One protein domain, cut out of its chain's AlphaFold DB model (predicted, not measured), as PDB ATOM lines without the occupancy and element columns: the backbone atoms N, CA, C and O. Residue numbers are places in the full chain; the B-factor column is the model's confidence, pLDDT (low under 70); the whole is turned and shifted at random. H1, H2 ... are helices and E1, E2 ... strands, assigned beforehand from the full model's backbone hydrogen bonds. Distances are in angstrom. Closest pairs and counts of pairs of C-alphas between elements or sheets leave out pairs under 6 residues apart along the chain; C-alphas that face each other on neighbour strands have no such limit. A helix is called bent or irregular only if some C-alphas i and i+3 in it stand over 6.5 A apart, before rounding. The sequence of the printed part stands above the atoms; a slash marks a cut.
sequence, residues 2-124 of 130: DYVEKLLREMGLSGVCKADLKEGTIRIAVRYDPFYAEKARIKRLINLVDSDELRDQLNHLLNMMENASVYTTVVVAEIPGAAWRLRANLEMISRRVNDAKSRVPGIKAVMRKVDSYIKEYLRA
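This is residues 2 to 124 of the 130 residues of an uncharacterized protein of Candidatus Korarchaeota archaeon (UniProt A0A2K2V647). A long rod in which one long, bent helix, H4, runs along most of the length, with a small sheet beside its first arm and a helical hairpin beside its second. The first arm, H4a, and the short helix H1 cover one face of the three-stranded sheet and leave the other face bare, while H3 of the hairpin H2 and H3 packs on the second arm, H4b. The printed part has 123 residues, with four named helices and three named strands in the order H1 E1 E2 H2 H3 E3 H4; the sheet runs E1 E2 E3, antiparallel throughout, and the class is mixed, helices and strands. The whole is loose, with a radius of gyration of the C-alphas of 19.0 A and spans of 65 by 25 by 18 A.

The sheet is made of E1, residues 17 to 22, E2, residues 25 to 32 and 22.6 A long, and E3, residues 70 to 77 and 22.8 A long. H1, residues 2 to 10, begins with C-alpha 2 at (234.796, 82.621, 17.347). H2 holds residues 36 to 46, 15.9 A, and H3 residues 52 to 67, 22.2 A. H4, residues 83 to 124, was assigned as one helix by its hydrogen bonds but is bent: C-alphas 102 and 105 are 6.9 A apart. Its arms are H4a, residues 83 to 102, 28.4 A, and H4b, residues 105 to 124, 29.3 A, ending with C-alpha 124 at (277.333, 121.855, 26.457).

E1 and E2 form a hairpin, with N 18 and O 29 within hydrogen-bond range at 2.8 A. E2, the inner strand, is also antiparallel to E3, with N 28 and O 74 at 2.8 A. H1 and H4a lie on the same face of the sheet, which gives two layers, helices over one face of a sheet. H4a runs along the strands over E2 and E3, at a height over the sheet of 9.8 A; its closest C-alphas to E3 are those of Leu 86 and Val 76, 6.4 A. H1 lies over E1 and E2; the C-alphas of Val 4 and Ala 19 are its closest to E1, 7.5 A. H1 and H4a are close but not clearly touching, Leu 7 to Arg 87 being the closest C-alphas at 7.7 A. The arms H4a and H4b stand at a steep tilt of 43 degrees. H3 touches H4b, which touches it with residues 107 to 114 alone, at a shallow tilt of 23 degrees, opposite ways; the closest C-alphas are those of Met 64 and Ile 107, 7.0 A. H2 and H3, a helical hairpin, touch at a shallow tilt of 19 degrees, closest at the C-alphas of Ile 46 and Arg 55, 5.4 A. Every O i to N i+4 pair is within hydrogen-bond range in H1, H3, H4a and H4b, and 6 of 7 in H2.

The C-alphas farthest apart, those of Pro 80 and Ala 124, are 65.6 A apart. The printed part has no cut and no long link; the link from H1 to E1 is short and the others are tight. The mean pLDDT of the printed part is 90.4, with residue 80 alone under 70.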
ATOM      1  N   ASP A   2     235.599  81.503  17.890       80.19
ATOM      2  CA  ASP A   2     234.796  82.621  17.347       80.19
ATOM      3  C   ASP A   2     234.153  83.547  18.394       80.19
ATOM      4  O   ASP A   2     234.150  84.767  18.239       80.19
ATOM      5  N   TYR A   3     233.652  82.990  19.504       82.94
ATOM      6  CA  TYR A   3     233.103  83.788  20.607       82.94
ATOM      7  C   TYR A   3     234.149  84.720  21.243       82.94
ATOM      8  O   TYR A   3     233.866  85.889  21.496       82.94
ATOM      9  N   VAL A   4     235.362  84.214  21.489       86.69
ATOM     10  CA  VAL A   4     236.446  84.970  22.132       86.69
ATOM     11  C   VAL A   4     236.930  86.081  21.208       86.69
ATOM     12  O   VAL A   4     237.099  87.215  21.645       86.69
ATOM     13  N   GLU A   5     237.101  85.785  19.922       87.69
ATOM     14  CA  GLU A   5     237.515  86.782  18.932       87.69
ATOM     15  C   GLU A   5     236.471  87.888  18.753       87.69
ATOM     16  O   GLU A   5     236.825  89.072  18.725       87.69
ATOM     17  N   LYS A   6     235.183  87.523  18.706       89.62
ATOM     18  CA  LYS A   6     234.072  88.481  18.677       89.62
ATOM     19  C   LYS A   6     234.089  89.382  19.912       89.62
ATOM     20  O   LYS A   6     234.053  90.602  19.767       89.62
ATOM     21  N   LEU A   7     234.233  88.802  21.104       88.88
ATOM     22  CA  LEU A   7     234.295  89.541  22.368       88.88
ATOM     23  C   LEU A   7     235.486  90.513  22.409       88.88
ATOM     24  O   LEU A   7     235.340  91.670  22.798       88.88
ATOM     25  N   LEU A   8     236.664  90.075  21.955       91.00
ATOM     26  CA  LEU A   8     237.847  90.932  21.856       91.00
ATOM     27  C   LEU A   8     237.635  92.102  20.886       91.00
ATOM     28  O   LEU A   8     238.115  93.205  21.157       91.00
ATOM     29  N   ARG A   9     236.916  91.884  19.779       91.50
ATOM     30  CA  ARG A   9     236.581  92.940  18.814       91.50
ATOM     31  C   ARG A   9     235.607  93.952  19.407       91.50
ATOM     32  O   ARG A   9     235.876  95.147  19.330       91.50
ATOM     33  N   GLU A  10     234.534  93.482  20.039       92.25
ATOM     34  CA  GLU A  10     233.540  94.330  20.718       92.25
ATOM     35  C   GLU A  10     234.182  95.219  21.794       92.25
ATOM     36  O   GLU A  10     233.797  96.373  21.963       92.25
ATOM     37  N   MET A  11     235.213  94.716  22.479       90.50
ATOM     38  CA  MET A  11     235.932  95.448  23.529       90.50
ATOM     39  C   MET A  11     237.107  96.303  23.032       90.50
ATOM     40  O   MET A  11     237.813  96.897  23.853       90.50
ATOM     41  N   GLY A  12     237.363  96.346  21.719       89.94
ATOM     42  CA  GLY A  12     238.479  97.102  21.136       89.94
ATOM     43  C   GLY A  12     239.867  96.555  21.497       89.94
ATOM     44  O   GLY A  12     240.850  97.302  21.508       89.94
ATOM     45  N   LEU A  13     239.954  95.261  21.814       92.38
ATOM     46  CA  LEU A  13     241.161  94.581  22.288       92.38
ATOM     47  C   LEU A  13     241.878  93.760  21.204       92.38
ATOM     48  O   LEU A  13     243.009  93.334  21.420       92.38
ATOM     49  N   SER A  14     241.281  93.564  20.023       89.94
ATOM     50  CA  SER A  14     241.848  92.715  18.957       89.94
ATOM     51  C   SER A  14     243.269  93.095  18.524       89.94
ATOM     52  O   SER A  14     244.042  92.224  18.154       89.94
ATOM     53  N   GLY A  15     243.633  94.381  18.580       88.69
ATOM     54  CA  GLY A  15     244.971  94.849  18.190       88.69
ATOM     55  C   GLY A  15     246.051  94.682  19.265       88.69
ATOM     56  O   GLY A  15     247.215  94.958  18.998       88.69
ATOM     57  N   VAL A  16     245.677  94.285  20.485       92.94
ATOM     58  CA  VAL A  16     246.587  94.190  21.643       92.94
ATOM     59  C   VAL A  16     246.500  92.845  22.359       92.94
ATOM     60  O   VAL A  16     247.263  92.599  23.289       92.94
ATOM     61  N   CYS A  17     245.585  91.968  21.949       92.81
ATOM     62  CA  CYS A  17     245.372  90.659  22.548       92.81
ATOM     63  C   CYS A  17     245.663  89.539  21.550       92.81
ATOM     64  O   CYS A  17     245.262  89.608  20.392       92.81
ATOM     65  N   LYS A  18     246.284  88.465  22.035       91.12
ATOM     66  CA  LYS A  18     246.405  87.184  21.342       91.12
ATOM     67  C   LYS A  18     245.679  86.122  22.160       91.12
ATOM     68  O   LYS A  18     246.071  85.855  23.297       91.12
ATOM     69  N   ALA A  19     244.619  85.557  21.593       88.88
ATOM     70  CA  ALA A  19     243.917  84.418  22.167       88.88
ATOM     71  C   ALA A  19     244.537  83.108  21.662       88.88
ATOM     72  O   ALA A  19     244.947  83.019  20.507       88.88
ATOM     73  N   ASP A  20     244.613  82.117  22.538       89.38
ATOM     74  CA  ASP A  20     245.062  80.761  22.247       89.38
ATOM     75  C   ASP A  20     244.178  79.776  23.015       89.38
ATOM     76  O   ASP A  20     243.707  80.092  24.117       89.38
ATOM     77  N   LEU A  21     243.941  78.606  22.427       84.38
ATOM     78  CA  LEU A  21     243.166  77.550  23.055       84.38
ATOM     79  C   LEU A  21     244.034  76.322  23.286       84.38
ATOM     80  O   LEU A  21     244.519  75.712  22.334       84.38
ATOM     81  N   LYS A  22     244.174  75.927  24.551       83.00
ATOM     82  CA  LYS A  22     244.988  74.777  24.929       83.00
ATOM     83  C   LYS A  22     244.293  73.941  25.991       83.00
ATOM     84  O   LYS A  22     243.933  74.467  27.041       83.00
ATOM     85  N   GLU A  23     244.125  72.646  25.717       83.25
ATOM     86  CA  GLU A  23     243.648  71.650  26.696       83.25
ATOM     87  C   GLU A  23     242.331  72.058  27.396       83.25
ATOM     88  O   GLU A  23     242.180  71.918  28.605       83.25
ATOM     89  N   GLY A  24     241.373  72.622  26.645       82.62
ATOM     90  CA  GLY A  24     240.101  73.098  27.208       82.62
ATOM     91  C   GLY A  24     240.220  74.380  28.043       82.62
ATOM     92  O   GLY A  24     239.359  74.660  28.879       82.62
ATOM     93  N   THR A  25     241.283  75.166  27.849       87.75
ATOM     94  CA  THR A  25     241.465  76.482  28.472       87.75
ATOM     95  C   THR A  25     241.729  77.561  27.434       87.75
ATOM     96  O   THR A  25     242.543  77.402  26.525       87.75
ATOM     97  N   ILE A  26     241.053  78.693  27.604       88.44
ATOM     98  CA  ILE A  26     241.247  79.912  26.831       88.44
ATOM     99  C   ILE A  26     242.326  80.731  27.526       88.44
ATOM    100  O   ILE A  26     242.157  81.176  28.669       88.44
ATOM    101  N   ARG A  27     243.419  80.983  26.813       90.38
ATOM    102  CA  ARG A  27     244.483  81.891  27.228       90.38
ATOM    103  C   ARG A  27     244.422  83.155  26.387       90.38
ATOM    104  O   ARG A  27     244.475  83.092  25.167       90.38
ATOM    105  N   ILE A  28     244.376  84.317  27.028       91.69
ATOM    106  CA  ILE A  28     244.435  85.616  26.354       91.69
ATOM    107  C   ILE A  28     245.655  86.364  26.865       91.69
ATOM    108  O   ILE A  28     245.676  86.837  28.001       91.69
ATOM    109  N   ALA A  29     246.676  86.464  26.022       93.75
ATOM    110  CA  ALA A  29     247.845  87.290  26.272       93.75
ATOM    111  C   ALA A  29     247.570  88.714  25.787       93.75
ATOM    112  O   ALA A  29     247.215  88.918  24.629       93.75
ATOM    113  N   VAL A  30     247.755  89.696  26.658       94.50
ATOM    114  CA  VAL A  30     247.537  91.114  26.373       94.50
ATOM    115  C   VAL A  30     248.871  91.832  26.403       94.50
ATOM    116  O   VAL A  30     249.594  91.781  27.402       94.50
ATOM    117  N   ARG A  31     249.185  92.503  25.299       95.31
ATOM    118  CA  ARG A  31     250.399  93.279  25.102       95.31
ATOM    119  C   ARG A  31     250.057  94.612  24.455       95.31
ATOM    120  O   ARG A  31     249.808  94.698  23.256       95.31
ATOM    121  N   TYR A  32     250.117  95.660  25.260       95.75
ATOM    122  CA  TYR A  32     250.068  97.041  24.812       95.75
ATOM    123  C   TYR A  32     251.309  97.767  25.329       95.75
ATOM    124  O   TYR A  32     251.423  98.027  26.524       95.75
ATOM    125  N   ASP A  33     252.241  98.081  24.430       95.75
ATOM    126  CA  ASP A  33     253.411  98.903  24.745       95.75
ATOM    127  C   ASP A  33     253.610  99.965  23.662       95.75
ATOM    128  O   ASP A  33     254.224  99.693  22.627       95.75
ATOM    129  N   PRO A  34     253.066 101.173  23.873       94.69
ATOM    130  CA  PRO A  34     253.188 102.268  22.921       94.69
ATOM    131  C   PRO A  34     254.576 102.931  22.934       94.69
ATOM    132  O   PRO A  34     254.792 103.844  22.139       94.69
ATOM    133  N   PHE A  35     255.484 102.511  23.826       95.88
ATOM    134  CA  PHE A  35     256.796 103.124  24.058       95.88
ATOM    135  C   PHE A  35     257.954 102.124  23.941       95.88
ATOM    136  O   PHE A  35     259.038 102.367  24.471       95.88
ATOM    137  N   TYR A  36     257.746 100.975  23.292       93.12
ATOM    138  CA  TYR A  36     258.726  99.885  23.271       93.12
ATOM    139  C   TYR A  36     260.120 100.341  22.797       93.12
ATOM    140  O   TYR A  36     261.131 100.039  23.436       93.12
ATOM    141  N   ALA A  37     260.182 101.111  21.706       92.00
ATOM    142  CA  ALA A  37     261.441 101.614  21.159       92.00
ATOM    143  C   ALA A  37     262.052 102.719  22.042       92.00
ATOM    144  O   ALA A  37     263.265 102.757  22.271       92.00
ATOM    145  N   GLU A  38     261.213 103.604  22.573       93.94
ATOM    146  CA  GLU A  38     261.592 104.747  23.395       93.94
ATOM    147  C   GLU A  38     262.160 104.313  24.748       93.94
ATOM    148  O   GLU A  38     263.212 104.811  25.149       93.94
ATOM    149  N   LYS A  39     261.548 103.326  25.410       94.94
ATOM    150  CA  LYS A  39     262.060 102.745  26.661       94.94
ATOM    151  C   LYS A  39     263.465 102.185  26.486       94.94
ATOM    152  O   LYS A  39     264.333 102.430  27.321       94.94
ATOM    153  N   ALA A  40     263.713 101.459  25.393       93.75
ATOM    154  CA  ALA A  40     265.043 100.934  25.086       93.75
ATOM    155  C   ALA A  40     266.060 102.068  24.869       93.75
ATOM    156  O   ALA A  40     267.211 101.973  25.299       93.75
ATOM    157  N   ARG A  41     265.642 103.172  24.238       91.56
ATOM    158  CA  ARG A  41     266.483 104.365  24.082       91.56
ATOM    159  C   ARG A  41     266.781 105.038  25.424       91.56
ATOM    160  O   ARG A  41     267.942 105.329  25.687       91.56
ATOM    161  N   ILE A  42     265.774 105.247  26.270       93.25
ATOM    162  CA  ILE A  42     265.926 105.895  27.583       93.25
ATOM    163  C   ILE A  42     266.809 105.061  28.512       93.25
ATOM    164  O   ILE A  42     267.727 105.612  29.109       93.25
ATOM    165  N   LYS A  43     266.621 103.735  28.564       94.31
ATOM    166  CA  LYS A  43     267.485 102.822  29.335       94.31
ATOM    167  C   LYS A  43     268.961 102.960  28.954       94.31
ATOM    168  O   LYS A  43     269.818 102.950  29.826       94.31
ATOM    169  N   ARG A  44     269.265 103.140  27.662       91.50
ATOM    170  CA  ARG A  44     270.640 103.418  27.210       91.50
ATOM    171  C   ARG A  44     271.126 104.796  27.652       91.50
ATOM    172  O   ARG A  44     272.252 104.904  28.111       91.50
ATOM    173  N   LEU A  45     270.289 105.826  27.533       90.19
ATOM    174  CA  LEU A  45     270.640 107.198  27.920       90.19
ATOM    175  C   LEU A  45     270.947 107.326  29.416       90.19
ATOM    176  O   LEU A  45     271.920 107.982  29.762       90.19
ATOM    177  N   ILE A  46     270.180 106.654  30.281       92.19
ATOM    178  CA  ILE A  46     270.399 106.610  31.739       92.19
ATOM    179  C   ILE A  46     271.834 106.182  32.087       92.19
ATOM    180  O   ILE A  46     272.430 106.737  33.006       92.19
ATOM    181  N   ASN A  47     272.401 105.241  31.325       88.44
ATOM    182  CA  ASN A  47     273.758 104.727  31.535       88.44
ATOM    183  C   ASN A  47     274.866 105.632  30.968       88.44
ATOM    184  O   ASN A  47     276.035 105.383  31.230       88.44
ATOM    185  N   LEU A  48     274.521 106.628  30.146       86.50
ATOM    186  CA  LEU A  48     275.476 107.521  29.475       86.50
ATOM    187  C   LEU A  48     275.540 108.915  30.109       86.50
ATOM    188  O   LEU A  48     276.426 109.702  29.777       86.50
ATOM    189  N   VAL A  49     274.565 109.256  30.952       87.44
ATOM    190  CA  VAL A  49     274.509 110.554  31.622       87.44
ATOM    191  C   VAL A  49     275.252 110.496  32.952       87.44
ATOM    192  O   VAL A  49     274.989 109.642  33.801       87.44
ATOM    193  N   ASP A  50     276.148 111.462  33.140       86.38
ATOM    194  CA  ASP A  50     276.938 111.600  34.369       86.38
ATOM    195  C   ASP A  50     276.262 112.537  35.386       86.38
ATOM    196  O   ASP A  50     276.701 112.637  36.524       86.38
ATOM    197  N   SER A  51     275.180 113.217  34.988       88.69
ATOM    198  CA  SER A  51     274.358 114.039  35.880       88.69
ATOM    199  C   SER A  51     273.297 113.185  36.572       88.69
ATOM    200  O   SER A  51     272.445 112.594  35.901       88.69
ATOM    201  N   ASP A  52     273.324 113.163  37.906       90.94
ATOM    202  CA  ASP A  52     272.323 112.471  38.724       90.94
ATOM    203  C   ASP A  52     270.918 113.057  38.520       90.94
ATOM    204  O   ASP A  52     269.962 112.308  38.339       90.94
ATOM    205  N   GLU A  53     270.796 114.384  38.411       89.56
ATOM    206  CA  GLU A  53     269.515 115.052  38.142       89.56
ATOM    207  C   GLU A  53     268.906 114.593  36.807       89.56
ATOM    208  O   GLU A  53     267.724 114.249  36.724       89.56
ATOM    209  N   LEU A  54     269.719 114.538  35.746       90.31
ATOM    210  CA  LEU A  54     269.256 114.074  34.439       90.31
ATOM    211  C   LEU A  54     268.907 112.582  34.476       90.31
ATOM    212  O   LEU A  54     267.929 112.154  33.858       90.31
ATOM    213  N   ARG A  55     269.676 111.784  35.219       93.50
ATOM    214  CA  ARG A  55     269.385 110.364  35.419       93.50
ATOM    215  C   ARG A  55     268.026 110.171  36.093       93.50
ATOM    216  O   ARG A  55     267.236 109.354  35.618       93.50
ATOM    217  N   ASP A  56     267.714 110.955  37.118       93.44
ATOM    218  CA  ASP A  56     266.432 110.904  37.827       93.44
ATOM    219  C   ASP A  56     265.257 111.316  36.939       93.44
ATOM    220  O   ASP A  56     264.227 110.635  36.917       93.44
ATOM    221  N   GLN A  57     265.416 112.363  36.128       92.19
ATOM    222  CA  GLN A  57     264.397 112.767  35.154       92.19
ATOM    223  C   GLN A  57     264.133 111.672  34.107       92.19
ATOM    224  O   GLN A  57     262.979 111.400  33.757       92.19
ATOM    225  N   LEU A  58     265.184 111.002  33.624       95.06
ATOM    226  CA  LEU A  58     265.064 109.885  32.686       95.06
ATOM    227  C   LEU A  58     264.414 108.657  33.328       95.06
ATOM    228  O   LEU A  58     263.553 108.032  32.705       95.06
ATOM    229  N   ASN A  59     264.775 108.335  34.570       95.69
ATOM    230  CA  ASN A  59     264.148 107.266  35.347       95.69
ATOM    231  C   ASN A  59     262.664 107.554  35.597       95.69
ATOM    232  O   ASN A  59     261.823 106.668  35.444       95.69
ATOM    233  N   HIS A  60     262.317 108.800  35.917       95.12
ATOM    234  CA  HIS A  60     260.930 109.218  36.077       95.12
ATOM    235  C   HIS A  60     260.136 109.041  34.775       95.12
ATOM    236  O   HIS A  60     259.071 108.418  34.779       95.12
ATOM    237  N   LEU A  61     260.677 109.507  33.644       95.94
ATOM    238  CA  LEU A  61     260.053 109.327  32.333       95.94
ATOM    239  C   LEU A  61     259.893 107.841  31.976       95.94
ATOM    240  O   LEU A  61     258.836 107.437  31.487       95.94
ATOM    241  N   LEU A  62     260.909 107.018  32.254       96.69
ATOM    242  CA  LEU A  62     260.845 105.574  32.044       96.69
ATOM    243  C   LEU A  62     259.717 104.944  32.870       96.69
ATOM    244  O   LEU A  62     258.911 104.193  32.323       96.69
ATOM    245  N   ASN A  63     259.594 105.307  34.147       96.56
ATOM    246  CA  ASN A  63     258.520 104.827  35.017       96.56
ATOM    247  C   ASN A  63     257.133 105.237  34.506       96.56
ATOM    248  O   ASN A  63     256.207 104.425  34.519       96.56
ATOM    249  N   MET A  64     256.973 106.462  33.994       96.25
ATOM    250  CA  MET A  64     255.719 106.884  33.357       96.25
ATOM    251  C   MET A  64     255.374 106.013  32.140       96.25
ATOM    252  O   MET A  64     254.219 105.612  31.984       96.25
ATOM    253  N   MET A  65     256.360 105.691  31.294       96.56
ATOM    254  CA  MET A  65     256.169 104.829  30.119       96.56
ATOM    255  C   MET A  65     255.822 103.386  30.497       96.56
ATOM    256  O   MET A  65     254.936 102.788  29.880       96.56
ATOM    257  N   GLU A  66     256.498 102.818  31.499       95.00
ATOM    258  CA  GLU A  66     256.204 101.469  32.005       95.00
ATOM    259  C   GLU A  66     254.785 101.408  32.597       95.00
ATOM    260  O   GLU A  66     254.017 100.513  32.252       95.00
ATOM    261  N   ASN A  67     254.371 102.424  33.364       93.50
ATOM    262  CA  ASN A  67     253.012 102.528  33.918       93.50
ATOM    263  C   ASN A  67     251.916 102.743  32.861       93.50
ATOM    264  O   ASN A  67     250.740 102.484  33.125       93.50
ATOM    265  N   ALA A  68     252.278 103.232  31.675       94.62
ATOM    266  CA  ALA A  68     251.384 103.364  30.525       94.62
ATOM    267  C   ALA A  68     251.465 102.164  29.565       94.62
ATOM    268  O   ALA A  68     250.972 102.232  28.439       94.62
ATOM    269  N   SER A  69     252.084 101.065  29.997       94.88
ATOM    270  CA  SER A  69     252.120  99.802  29.266       94.88
ATOM    271  C   SER A  69     251.309  98.742  29.996       94.88
ATOM    272  O   SER A  69     251.246  98.712  31.225       94.88
ATOM    273  N   VAL A  70     250.667  97.856  29.242       94.44
ATOM    274  CA  VAL A  70     249.827  96.792  29.793       94.44
ATOM    275  C   VAL A  70     250.325  95.452  29.280       94.44
ATOM    276  O   VAL A  70     250.249  95.155  28.087       94.44
ATOM    277  N   TYR A  71     250.801  94.639  30.218       94.12
ATOM    278  CA  TYR A  71     251.261  93.276  30.002       94.12
ATOM    279  C   TYR A  71     250.531  92.366  30.981       94.12
ATOM    280  O   TYR A  71     250.759  92.438  32.187       94.12
ATOM    281  N   THR A  72     249.606  91.547  30.492       92.94
ATOM    282  CA  THR A  72     248.870  90.611  31.351       92.94
ATOM    283  C   THR A  72     248.446  89.376  30.572       92.94
ATOM    284  O   THR A  72     248.354  89.406  29.349       92.94
ATOM    285  N   THR A  73     248.210  88.269  31.266       91.12
ATOM    286  CA  THR A  73     247.637  87.058  30.676       91.12
ATOM    287  C   THR A  73     246.421  86.646  31.488       91.12
ATOM    288  O   THR A  73     246.495  86.546  32.708       91.12
ATOM    289  N   VAL A  74     245.312  86.386  30.804       88.62
ATOM    290  CA  VAL A  74     244.098  85.807  31.385       88.62
ATOM    291  C   VAL A  74     244.029  84.344  30.978       88.62
ATOM    292  O   VAL A  74     244.235  84.032  29.808       88.62
ATOM    293  N   VAL A  75     243.741  83.453  31.925       87.81
ATOM    294  CA  VAL A  75     243.543  82.021  31.668       87.81
ATOM    295  C   VAL A  75     242.224  81.596  32.290       87.81
ATOM    296  O   VAL A  75     241.988  81.850  33.472       87.81
ATOM    297  N   VAL A  76     241.346  80.994  31.493       86.38
ATOM    298  CA  VAL A  76     239.995  80.600  31.910       86.38
ATOM    299  C   VAL A  76     239.631  79.262  31.257       86.38
ATOM    300  O   VAL A  76     239.922  79.059  30.085       86.38
ATOM    301  N   ALA A  77     239.003  78.341  31.993       81.19
ATOM    302  CA  ALA A  77     238.528  77.060  31.446       81.19
ATOM    303  C   ALA A  77     237.390  77.248  30.417       81.19
ATOM    304  O   ALA A  77     236.657  78.227  30.490       81.19
ATOM    305  N   GLU A  78     237.184  76.307  29.497       77.06
ATOM    306  CA  GLU A  78     236.121  76.340  28.469       77.06
ATOM    307  C   GLU A  78     234.754  75.804  28.931       77.06
ATOM    308  O   GLU A  78     233.907  75.427  28.127       77.06
ATOM    309  N   ILE A  79     234.499  75.761  30.237       78.50
ATOM    310  CA  ILE A  79     233.234  75.240  30.766       78.50
ATOM    311  C   ILE A  79     232.151  76.331  30.877       78.50
ATOM    312  O   ILE A  79     232.465  77.518  31.054       78.50
ATOM    313  N   PRO A  80     230.856  75.964  30.838       66.94
ATOM    314  CA  PRO A  80     229.758  76.883  31.133       66.94
ATOM    315  C   PRO A  80     229.975  77.600  32.477       66.94
ATOM    316  O   PRO A  80     230.373  76.995  33.467       66.94
ATOM    317  N   GLY A  81     229.776  78.921  32.510       70.38
ATOM    318  CA  GLY A  81     230.102  79.749  33.682       70.38
ATOM    319  C   GLY A  81     231.559  80.236  33.747       70.38
ATOM    320  O   GLY A  81     231.937  80.996  34.634       70.38
ATOM    321  N   ALA A  82     232.419  79.862  32.810       79.31
ATOM    322  CA  ALA A  82     233.738  80.472  32.675       79.31
ATOM    323  C   ALA A  82     233.706  81.692  31.729       79.31
ATOM    324  O   ALA A  82     234.455  82.650  31.915       79.31
ATOM    325  N   ALA A  83     232.740  81.731  30.804       77.88
ATOM    326  CA  ALA A  83     232.523  82.846  29.881       77.88
ATOM    327  C   ALA A  83     232.261  84.195  30.584       77.88
ATOM    328  O   ALA A  83     232.802  85.216  30.161       77.88
ATOM    329  N   TRP A  84     231.500  84.224  31.690       84.38
ATOM    330  CA  TRP A  84     231.274  85.470  32.442       84.38
ATOM    331  C   TRP A  84     232.550  85.966  33.129       84.38
ATOM    332  O   TRP A  84     232.826  87.164  33.115       84.38
ATOM    333  N   ARG A  85     233.372  85.049  33.665       86.12
ATOM    334  CA  ARG A  85     234.680  85.380  34.255       86.12
ATOM    335  C   ARG A  85     235.633  85.921  33.203       86.12
ATOM    336  O   ARG A  85     236.330  86.902  33.454       86.12
ATOM    337  N   LEU A  86     235.647  85.306  32.021       88.00
ATOM    338  CA  LEU A  86     236.435  85.782  30.891       88.00
ATOM    339  C   LEU A  86     236.033  87.207  30.510       88.00
ATOM    340  O   LEU A  86     236.890  88.083  30.432       88.00
ATOM    341  N   ARG A  87     234.728  87.451  30.355       89.75
ATOM    342  CA  ARG A  87     234.186  88.775  30.043       89.75
ATOM    343  C   ARG A  87     234.571  89.818  31.093       89.75
ATOM    344  O   ARG A  87     235.141  90.838  30.726       89.75
ATOM    345  N   ALA A  88     234.338  89.552  32.378       91.25
ATOM    346  CA  ALA A  88     234.658  90.492  33.456       91.25
ATOM    347  C   ALA A  88     236.159  90.844  33.503       91.25
ATOM    348  O   ALA A  88     236.530  92.013  33.638       91.25
ATOM    349  N   ASN A  89     237.035  89.848  33.322       91.62
ATOM    350  CA  ASN A  89     238.479  90.074  33.240       91.62
ATOM    351  C   ASN A  89     238.855  90.933  32.026       91.62
ATOM    352  O   ASN A  89     239.660  91.858  32.149       91.62
ATOM    353  N   LEU A  90     238.263  90.664  30.860       92.75
ATOM    354  CA  LEU A  90     238.510  91.447  29.651       92.75
ATOM    355  C   LEU A  90     237.973  92.880  29.755       92.75
ATOM    356  O   LEU A  90     238.637  93.797  29.284       92.75
ATOM    357  N   GLU A  91     236.848  93.112  30.434       94.19
ATOM    358  CA  GLU A  91     236.326  94.460  30.707       94.19
ATOM    359  C   GLU A  91     237.264  95.263  31.618       94.19
ATOM    360  O   GLU A  91     237.496  96.454  31.393       94.19
ATOM    361  N   MET A  92     237.838  94.625  32.642       93.69
ATOM    362  CA  MET A  92     238.856  95.254  33.488       93.69
ATOM    363  C   MET A  92     240.118  95.591  32.683       93.69
ATOM    364  O   MET A  92     240.686  96.674  32.835       93.69
ATOM    365  N   ILE A  93     240.550  94.693  31.797       93.88
ATOM    366  CA  ILE A  93     241.720  94.926  30.944       93.88
ATOM    367  C   ILE A  93     241.452  96.023  29.913       93.88
ATOM    368  O   ILE A  93     242.310  96.881  29.725       93.88
ATOM    369  N   SER A  94     240.278  96.035  29.282       94.75
ATOM    370  CA  SER A  94     239.883  97.075  28.327       94.75
ATOM    371  C   SER A  94     239.939  98.457  28.975       94.75
ATOM    372  O   SER A  94     240.575  99.360  28.432       94.75
ATOM    373  N   ARG A  95     239.409  98.599  30.198       95.12
ATOM    374  CA  ARG A  95     239.541  99.833  30.991       95.12
ATOM    375  C   ARG A  95     241.002 100.229  31.208       95.12
ATOM    376  O   ARG A  95     241.381 101.338  30.852       95.12
ATOM    377  N   ARG A  96     241.849  99.305  31.674       94.25
ATOM    378  CA  ARG A  96     243.290  99.568  31.868       94.25
ATOM    379  C   ARG A  96     244.004  99.984  30.578       94.25
ATOM    380  O   ARG A  96     244.853 100.868  30.615       94.25
ATOM    381  N   VAL A  97     243.682  99.359  29.445       95.19
ATOM    382  CA  VAL A  97     244.258  99.712  28.136       95.19
ATOM    383  C   VAL A  97     243.790 101.097  27.691       95.19
ATOM    384  O   VAL A  97     244.597 101.871  27.182       95.19
ATOM    385  N   ASN A  98     242.519 101.441  27.892       94.94
ATOM    386  CA  ASN A  98     241.993 102.765  27.558       94.94
ATOM    387  C   ASN A  98     242.607 103.865  28.435       94.94
ATOM    388  O   ASN A  98     243.017 104.900  27.910       94.94
ATOM    389  N   ASP A  99     242.774 103.610  29.732       95.31
ATOM    390  CA  ASP A  99     243.477 104.512  30.650       95.31
ATOM    391  C   ASP A  99     244.949 104.684  30.260       95.31
ATOM    392  O   ASP A  99     245.496 105.785  30.308       95.31
ATOM    393  N   ALA A 100     245.614 103.609  29.834       94.88
ATOM    394  CA  ALA A 100     246.978 103.688  29.328       94.88
ATOM    395  C   ALA A 100     247.046 104.537  28.046       94.88
ATOM    396  O   ALA A 100     247.876 105.444  27.954       94.88
ATOM    397  N   LYS A 101     246.135 104.307  27.090       95.06
ATOM    398  CA  LYS A 101     246.027 105.075  25.838       95.06
ATOM    399  C   LYS A 101     245.824 106.569  26.090       95.06
ATOM    400  O   LYS A 101     246.463 107.376  25.417       95.06
ATOM    401  N   SER A 102     244.980 106.948  27.051       95.88
ATOM    402  CA  SER A 102     244.698 108.361  27.348       95.88
ATOM    403  C   SER A 102     245.911 109.105  27.920       95.88
ATOM    404  O   SER A 102     246.056 110.307  27.697       95.88
ATOM    405  N   ARG A 103     246.837 108.399  28.583       94.88
ATOM    406  CA  ARG A 103     248.087 108.968  29.122       94.88
ATOM    407  C   ARG A 103     249.175 109.165  28.063       94.88
ATOM    408  O   ARG A 103     250.063 109.999  28.255       94.88
ATOM    409  N   VAL A 104     249.122 108.430  26.947       95.81
ATOM    410  CA  VAL A 104     250.180 108.439  25.917       95.81
ATOM    411  C   VAL A 104     250.508 109.842  25.391       95.81
ATOM    412  O   VAL A 104     251.697 110.168  25.335       95.81
ATOM    413  N   PRO A 105     249.533 110.697  25.021       96.19
ATOM    414  CA  PRO A 105     249.832 112.036  24.517       96.19
ATOM    415  C   PRO A 105     250.620 112.889  25.518       96.19
ATOM    416  O   PRO A 105     251.591 113.542  25.133       96.19
ATOM    417  N   GLY A 106     250.255 112.828  26.804       95.19
ATOM    418  CA  GLY A 106     250.944 113.554  27.872       95.19
ATOM    419  C   GLY A 106     252.392 113.093  28.034       95.19
ATOM    420  O   GLY A 106     253.308 113.913  28.024       95.19
ATOM    421  N   ILE A 107     252.620 111.779  28.074       96.12
ATOM    422  CA  ILE A 107     253.972 111.205  28.178       96.12
ATOM    423  C   ILE A 107     254.820 111.571  26.951       96.12
ATOM    424  O   ILE A 107     255.978 111.959  27.100       96.12
ATOM    425  N   LYS A 108     254.251 111.535  25.736       94.31
ATOM    426  CA  LYS A 108     254.957 111.976  24.519       94.31
ATOM    427  C   LYS A 108     255.340 113.457  24.573       94.31
ATOM    428  O   LYS A 108     256.401 113.819  24.068       94.31
ATOM    429  N   ALA A 109     254.516 114.311  25.179       93.88
ATOM    430  CA  ALA A 109     254.849 115.720  25.369       93.88
ATOM    431  C   ALA A 109     256.012 115.906  26.359       93.88
ATOM    432  O   ALA A 109     256.930 116.673  26.071       93.88
ATOM    433  N   VAL A 110     256.018 115.168  27.477       92.94
ATOM    434  CA  VAL A 110     257.142 115.153  28.434       92.94
ATOM    435  C   VAL A 110     258.422 114.668  27.753       92.94
ATOM    436  O   VAL A 110     259.457 115.322  27.858       92.94
ATOM    437  N   MET A 111     258.342 113.590  26.973       92.62
ATOM    438  CA  MET A 111     259.482 113.049  26.232       92.62
ATOM    439  C   MET A 111     260.115 114.084  25.295       92.62
ATOM    440  O   MET A 111     261.332 114.204  25.261       92.62
ATOM    441  N   ARG A 112     259.317 114.882  24.574       92.19
ATOM    442  CA  ARG A 112     259.855 115.951  23.710       92.19
ATOM    443  C   ARG A 112     260.640 117.005  24.497       92.19
ATOM    444  O   ARG A 112     261.643 117.501  23.991       92.19
ATOM    445  N   LYS A 113     260.195 117.345  25.712       89.75
ATOM    446  CA  LYS A 113     260.901 118.295  26.587       89.75
ATOM    447  C   LYS A 113     262.232 117.715  27.058       89.75
ATOM    448  O   LYS A 113     263.261 118.366  26.916       89.75
ATOM    449  N   VAL A 114     262.209 116.469  27.534       88.50
ATOM    450  CA  VAL A 114     263.412 115.741  27.959       88.50
ATOM    451  C   VAL A 114     264.405 115.604  26.798       88.50
ATOM    452  O   VAL A 114     265.588 115.865  26.975       88.50
ATOM    453  N   ASP A 115     263.939 115.317  25.582       88.25
ATOM    454  CA  ASP A 115     264.791 115.252  24.386       88.25
ATOM    455  C   ASP A 115     265.482 116.576  24.057       88.25
ATOM    456  O   ASP A 115     266.629 116.568  23.604       88.25
ATOM    457  N   SER A 116     264.802 117.707  24.263       87.81
ATOM    458  CA  SER A 116     265.412 119.030  24.095       87.81
ATOM    459  C   SER A 116     266.533 119.237  25.109       87.81
ATOM    460  O   SER A 116     267.647 119.592  24.729       87.81
ATOM    461  N   TYR A 117     266.260 118.915  26.374       86.12
ATOM    462  CA  TYR A 117     267.221 119.063  27.463       86.12
ATOM    463  C   TYR A 117     268.458 118.172  27.276       86.12
ATOM    464  O   TYR A 117     269.584 118.646  27.391       86.12
ATOM    465  N   ILE A 118     268.282 116.904  26.878       86.94
ATOM    466  CA  ILE A 118     269.412 116.006  26.578       86.94
ATOM    467  C   ILE A 118     270.277 116.568  25.447       86.94
ATOM    468  O   ILE A 118     271.502 116.524  25.528       86.94
ATOM    469  N   LYS A 119     269.667 117.089  24.374       87.38
ATOM    470  CA  LYS A 119     270.424 117.668  23.253       87.38
ATOM    471  C   LYS A 119     271.257 118.866  23.700       87.38
ATOM    472  O   LYS A 119     272.393 119.006  23.253       87.38
ATOM    473  N   GLU A 120     270.709 119.718  24.555       86.56
ATOM    474  CA  GLU A 120     271.429 120.858  25.126       86.56
ATOM    475  C   GLU A 120     272.562 120.406  26.049       86.56
ATOM    476  O   GLU A 120     273.692 120.860  25.876       86.56
ATOM    477  N   TYR A 121     272.300 119.445  26.939       85.44
ATOM    478  CA  TYR A 121     273.309 118.849  27.816       85.44
ATOM    479  C   TYR A 121     274.487 118.268  27.022       85.44
ATOM    480  O   TYR A 121     275.645 118.584  27.297       85.44
ATOM    481  N   LEU A 122     274.208 117.470  25.986       82.31
ATOM    482  CA  LEU A 122     275.249 116.884  25.136       82.31
ATOM    483  C   LEU A 122     276.041 117.950  24.364       82.31
ATOM    484  O   LEU A 122     277.256 117.818  24.226       82.31
ATOM    485  N   ARG A 123     275.388 119.023  23.896       85.19
ATOM    486  CA  ARG A 123     276.074 120.158  23.253       85.19
ATOM    487  C   ARG A 123     276.990 120.899  24.223       85.19
ATOM    488  O   ARG A 123     278.103 121.235  23.839       85.19
ATOM    489  N   ALA A 124     276.534 121.169  25.444       82.69
ATOM    490  CA  ALA A 124     277.333 121.855  26.457       82.69
ATOM    491  C   ALA A 124     278.540 121.007  26.870       82.69
ATOM    492  O   ALA A 124     279.661 121.505  26.901       82.69
TER     493      ALA A 124